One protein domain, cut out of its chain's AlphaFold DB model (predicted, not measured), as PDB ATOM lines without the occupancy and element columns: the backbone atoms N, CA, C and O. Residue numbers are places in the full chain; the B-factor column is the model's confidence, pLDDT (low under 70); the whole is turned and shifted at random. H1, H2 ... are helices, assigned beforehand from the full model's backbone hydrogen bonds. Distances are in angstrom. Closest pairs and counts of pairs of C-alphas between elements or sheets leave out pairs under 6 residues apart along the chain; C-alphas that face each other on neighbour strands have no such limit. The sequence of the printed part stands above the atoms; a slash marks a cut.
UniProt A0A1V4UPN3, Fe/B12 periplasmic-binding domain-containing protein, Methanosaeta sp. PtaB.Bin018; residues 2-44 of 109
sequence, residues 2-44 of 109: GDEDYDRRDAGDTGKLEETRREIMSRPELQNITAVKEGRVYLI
ATOM      1  N   GLY A   2       6.317 -10.906  -2.439       46.75
ATOM      2  CA  GLY A   2       5.035 -11.153  -1.772       46.75
ATOM      3  C   GLY A   2       4.317  -9.913  -1.252       46.75
ATOM      4  O   GLY A   2       4.957  -8.951  -0.834       46.75
ATOM      5  N   ASP A   3       2.991 -10.021  -1.241       51.34
ATOM      6  CA  ASP A   3       1.986  -9.144  -0.630       51.34
ATOM      7  C   ASP A   3       2.126  -9.041   0.907       51.34
ATOM      8  O   ASP A   3       1.145  -9.090   1.650       51.34
ATOM      9  N   GLU A   4       3.353  -8.989   1.428       60.62
ATOM     10  CA  GLU A   4       3.591  -8.923   2.864       60.62
ATOM     11  C   GLU A   4       3.404  -7.487   3.348       60.62
ATOM     12  O   GLU A   4       4.266  -6.623   3.195       60.62
ATOM     13  N   ASP A   5       2.244  -7.244   3.946       70.56
ATOM     14  CA  ASP A   5       1.909  -5.976   4.575       70.56
ATOM     15  C   ASP A   5       2.611  -5.846   5.935       70.56
ATOM     16  O   ASP A   5       2.099  -6.265   6.978       70.56
ATOM     17  N   TYR A   6       3.825  -5.291   5.904       69.62
ATOM     18  CA  TYR A   6       4.640  -5.032   7.093       69.62
ATOM     19  C   TYR A   6       3.912  -4.167   8.129       69.62
ATOM     20  O   TYR A   6       4.125  -4.360   9.325       69.62
ATOM     21  N   ASP A   7       3.039  -3.261   7.679       71.75
ATOM     22  CA  ASP A   7       2.340  -2.297   8.530       71.75
ATOM     23  C   ASP A   7       1.190  -2.949   9.319       71.75
ATOM     24  O   ASP A   7       0.742  -2.394  10.328       71.75
ATOM     25  N   ARG A   8       0.715  -4.127   8.890       73.69
ATOM     26  CA  ARG A   8      -0.346  -4.897   9.564       73.69
ATOM     27  C   ARG A   8       0.163  -5.968  10.528       73.69
ATOM     28  O   ARG A   8      -0.654  -6.547  11.241       73.69
ATOM     29  N   ARG A   9       1.470  -6.249  10.560       76.19
ATOM     30  CA  ARG A   9       2.043  -7.215  11.516       76.19
ATOM     31  C   ARG A   9       1.950  -6.696  12.936       76.19
ATOM     32  O   ARG A   9       2.000  -5.489  13.140       76.19
ATOM     33  N   ASP A  10       1.868  -7.601  13.902       79.94
ATOM     34  CA  ASP A  10       2.083  -7.247  15.302       79.94
ATOM     35  C   ASP A  10       3.533  -6.777  15.486       79.94
ATOM     36  O   ASP A  10       4.450  -7.386  14.938       79.94
ATOM     37  N   ALA A  11       3.753  -5.699  16.240       77.06
ATOM     38  CA  ALA A  11       5.094  -5.139  16.435       77.06
ATOM     39  C   ALA A  11       6.069  -6.119  17.125       77.06
ATOM     40  O   ALA A  11       7.287  -5.975  16.990       77.06
ATOM     41  N   GLY A  12       5.551  -7.106  17.863       78.19
ATOM     42  CA  GLY A  12       6.321  -8.187  18.476       78.19
ATOM     43  C   GLY A  12       6.582  -9.380  17.552       78.19
ATOM     44  O   GLY A  12       7.439 -10.208  17.870       78.19
ATOM     45  N   ASP A  13       5.908  -9.472  16.399       84.50
ATOM     46  CA  ASP A  13       6.114 -10.545  15.421       84.50
ATOM     47  C   ASP A  13       7.386 -10.292  14.598       84.50
ATOM     48  O   ASP A  13       7.376  -9.828  13.451       84.50
ATOM     49  N   THR A  14       8.522 -10.566  15.237       86.75
ATOM     50  CA  THR A  14       9.860 -10.451  14.652       86.75
ATOM     51  C   THR A  14      10.363 -11.764  14.069       86.75
ATOM     52  O   THR A  14      11.371 -11.744  13.369       86.75
ATOM     53  N   GLY A  15       9.660 -12.889  14.264       87.75
ATOM     54  CA  GLY A  15      10.167 -14.240  13.983       87.75
ATOM     55  C   GLY A  15      10.730 -14.413  12.570       87.75
ATOM     56  O   GLY A  15      11.837 -14.927  12.403       87.75
ATOM     57  N   LYS A  16      10.031 -13.892  11.552       86.94
ATOM     58  CA  LYS A  16      10.522 -13.906  10.161       86.94
ATOM     59  C   LYS A  16      11.793 -13.074   9.963       86.94
ATOM     60  O   LYS A  16      12.660 -13.464   9.185       86.94
ATOM     61  N   LEU A  17      11.912 -11.927  10.633       90.06
ATOM     62  CA  LEU A  17      13.110 -11.082  10.569       90.06
ATOM     63  C   LEU A  17      14.281 -11.740  11.303       90.06
ATOM     64  O   LEU A  17      15.396 -11.735  10.787       90.06
ATOM     65  N   GLU A  18      14.035 -12.361  12.457       92.25
ATOM     66  CA  GLU A  18      15.069 -13.101  13.184       92.25
ATOM     67  C   GLU A  18      15.588 -14.277  12.357       92.25
ATOM     68  O   GLU A  18      16.799 -14.469  12.231       92.25
ATOM     69  N   GLU A  19      14.675 -15.042  11.751       93.62
ATOM     70  CA  GLU A  19      15.004 -16.148  10.855       93.62
ATOM     71  C   GLU A  19      15.787 -15.665   9.634       93.62
ATOM     72  O   GLU A  19      16.831 -16.234   9.326       93.62
ATOM     73  N   THR A  20      15.342 -14.580   8.995       94.19
ATOM     74  CA  THR A  20      16.042 -13.983   7.847       94.19
ATOM     75  C   THR A  20      17.447 -13.529   8.235       94.19
ATOM     76  O   THR A  20      18.411 -13.808   7.525       94.19
ATOM     77  N   ARG A  21      17.608 -12.863   9.387       95.12
ATOM     78  CA  ARG A  21      18.931 -12.449   9.869       95.12
ATOM     79  C   ARG A  21      19.806 -13.663  10.162       95.12
ATOM     80  O   ARG A  21      20.981 -13.651   9.808       95.12
ATOM     81  N   ARG A  22      19.250 -14.703  10.790       95.94
ATOM     82  CA  ARG A  22      19.965 -15.950  11.089       95.94
ATOM     83  C   ARG A  22      20.415 -16.660   9.816       95.94
ATOM     84  O   ARG A  22      21.551 -17.115   9.776       95.94
ATOM     85  N   GLU A  23      19.564 -16.719   8.795       96.50
ATOM     86  CA  GLU A  23      19.900 -17.276   7.483       96.50
ATOM     87  C   GLU A  23      21.031 -16.484   6.821       96.50
ATOM     88  O   GLU A  23      22.041 -17.069   6.445       96.50
ATOM     89  N   ILE A  24      20.941 -15.150   6.768       96.12
ATOM     90  CA  ILE A  24      22.018 -14.307   6.220       96.12
ATOM     91  C   ILE A  24      23.330 -14.551   6.975       96.12
ATOM     92  O   ILE A  24      24.390 -14.685   6.362       96.12
ATOM     93  N   MET A  25      23.265 -14.630   8.304       96.31
ATOM     94  CA  MET A  25      24.429 -14.882   9.151       96.31
ATOM     95  C   MET A  25      24.975 -16.308   9.048       96.31
ATOM     96  O   MET A  25      26.111 -16.511   9.466       96.31
ATOM     97  N   SER A  26      24.229 -17.284   8.515       96.81
ATOM     98  CA  SER A  26      24.693 -18.669   8.344       96.81
ATOM     99  C   SER A  26      25.288 -18.953   6.961       96.81
ATOM    100  O   SER A  26      25.862 -20.025   6.760       96.81
ATOM    101  N   ARG A  27      25.207 -18.004   6.017       97.44
ATOM    102  CA  ARG A  27      25.761 -18.156   4.662       97.44
ATOM    103  C   ARG A  27      27.278 -18.370   4.700       97.44
ATOM    104  O   ARG A  27      27.979 -17.503   5.243       97.44
ATOM    105  N   PRO A  28      27.810 -19.476   4.140       97.25
ATOM    106  CA  PRO A  28      29.246 -19.773   4.138       97.25
ATOM    107  C   PRO A  28      30.108 -18.633   3.579       97.25
ATOM    108  O   PRO A  28      31.186 -18.346   4.101       97.25
ATOM    109  N   GLU A  29      29.607 -17.935   2.562       97.31
ATOM    110  CA  GLU A  29      30.287 -16.847   1.858       97.31
ATOM    111  C   GLU A  29      30.477 -15.605   2.740       97.31
ATOM    112  O   GLU A  29      31.415 -14.834   2.536       97.31
ATOM    113  N   LEU A  30      29.602 -15.409   3.732       97.25
ATOM    114  CA  LEU A  30      29.613 -14.232   4.601       97.25
ATOM    115  C   LEU A  30      30.307 -14.475   5.948       97.25
ATOM    116  O   LEU A  30      30.566 -13.512   6.669       97.25
ATOM    117  N   GLN A  31      30.679 -15.720   6.272       95.38
ATOM    118  CA  GLN A  31      31.268 -16.082   7.574       95.38
ATOM    119  C   GLN A  31      32.544 -15.304   7.908       95.38
ATOM    120  O   GLN A  31      32.864 -15.081   9.074       95.38
ATOM    121  N   ASN A  32      33.287 -14.872   6.887       96.75
ATOM    122  CA  ASN A  32      34.539 -14.151   7.085       96.75
ATOM    123  C   ASN A  32      34.380 -12.636   7.265       96.75
ATOM    124  O   ASN A  32      35.350 -11.988   7.669       96.75
ATOM    125  N   ILE A  33      33.185 -12.088   7.037       97.62
ATOM    126  CA  ILE A  33      32.899 -10.655   7.133       97.62
ATOM    127  C   ILE A  33      32.794 -10.225   8.602       97.62
ATOM    128  O   ILE A  33      32.082 -10.841   9.394       97.62
ATOM    129  N   THR A  34      33.459  -9.124   8.963       97.56
ATOM    130  CA  THR A  34      33.461  -8.567  10.330       97.56
ATOM    131  C   THR A  34      32.051  -8.334  10.869       97.56
ATOM    132  O   THR A  34      31.759  -8.699  12.002       97.56
ATOM    133  N   ALA A  35      31.145  -7.802  10.041       96.50
ATOM    134  CA  ALA A  35      29.755  -7.573  10.428       96.50
ATOM    135  C   ALA A  35      29.027  -8.863  10.851       96.50
ATOM    136  O   ALA A  35      28.252  -8.832  11.801       96.50
ATOM    137  N   VAL A  36      29.300 -10.001  10.202       96.69
ATOM    138  CA  VAL A  36      28.714 -11.298  10.585       96.69
ATOM    139  C   VAL A  36      29.344 -11.814  11.874       96.69
ATOM    140  O   VAL A  36      28.618 -12.179  12.796       96.69
ATOM    141  N   LYS A  37      30.677 -11.767  11.979       96.38
ATOM    142  CA  LYS A  37      31.425 -12.208  13.171       96.38
ATOM    143  C   LYS A  37      31.014 -11.464  14.442       96.38
ATOM    144  O   LYS A  37      30.949 -12.062  15.509       96.38
ATOM    145  N   GLU A  38      30.721 -10.175  14.323       95.75
ATOM    146  CA  GLU A  38      30.329  -9.315  15.445       95.75
ATOM    147  C   GLU A  38      28.806  -9.185  15.606       95.75
ATOM    148  O   GLU A  38      28.335  -8.431  16.453       95.75
ATOM    149  N   GLY A  39      28.010  -9.872  14.779       94.44
ATOM    150  CA  GLY A  39      26.549  -9.783  14.831       94.44
ATOM    151  C   GLY A  39      25.975  -8.412  14.445       94.44
ATOM    152  O   GLY A  39      24.812  -8.128  14.729       94.44
ATOM    153  N   ARG A  40      26.737  -7.561  13.758       95.50
ATOM    154  CA  ARG A  40      26.299  -6.244  13.267       95.50
ATOM    155  C   ARG A  40      25.593  -6.357  11.910       95.50
ATOM    156  O   ARG A  40      25.989  -5.729  10.932       95.50
ATOM    157  N   VAL A  41      24.556  -7.193  11.864       95.88
ATOM    158  CA  VAL A  41      23.678  -7.398  10.701       95.88
ATOM    159  C   VAL A  41      22.293  -6.869  11.046       95.88
ATOM    160  O   VAL A  41      21.694  -7.319  12.025       95.88
ATOM    161  N   TYR A  42      21.799  -5.938  10.236       95.12
ATOM    162  CA  TYR A  42      20.545  -5.225  10.456       95.12
ATOM    163  C   TYR A  42      19.611  -5.435   9.269       95.12
ATOM    164  O   TYR A  42      20.053  -5.509   8.122       95.12
ATOM    165  N   LEU A  43      18.318  -5.516   9.549       93.31
ATOM    166  CA  LEU A  43      17.245  -5.579   8.573       93.31
ATOM    167  C   LEU A  43      16.417  -4.305   8.686       93.31
ATOM    168  O   LEU A  43      16.096  -3.853   9.785       93.31
ATOM    169  N   ILE A  44      16.059  -3.738   7.542       89.44
ATOM    170  CA  ILE A  44      15.227  -2.544   7.446       89.44
ATOM    171  C   ILE A  44      14.242  -2.718   6.295       89.44
ATOM    172  O   ILE A  44      14.606  -3.190   5.215       89.44
TER     173      ILE A  44
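What this domain is: This is residues 2 to 44 of the 109 residues of the protein "Fe/B12 periplasmic-binding domain-containing protein" of Methanosaeta sp. PtaB.Bin018 (UniProt A0A1V4UPN3). With little regular structure, the printed part is a loose, elongated piece: residues 2 to 16 stand free and lead into one helix, H1, and beyond it the backbone turns through the small helix H2 and folds back with residues 38 to 44. The printed part has 43 residues, with two named helices, H1 then H2, and no named strand. The class is all helix, with 16 residues in named elements. The radius of gyration of the C-alphas is 12.6 A, and the spans are 36 by 19 by 14 A.

How they stand to each other: H1, residues 15 to 26, and H2, residues 34 to 37, are close but not clearly touching; their closest C-alphas, those of Met 25 and Val 36, are 5.8 A apart. In H1 every O i to N i+4 pair is within hydrogen-bond range; H2 is too short for such a pair.

Where its parts are: H1 begins at C-alpha 15 (10.167, -14.240, 13.983) and is 16.2 A long. H2 is 5.0 A long and ends at C-alpha 37 (31.425, -12.208, 13.171).

The domain as a whole: The two farthest C-alphas, those of Arg 8 and Asn 32, are 36.2 A apart. The printed part has no cut, and the link from H1 to H2 is short. The pLDDT is under 70 at residues 2 to 4 and residue 6.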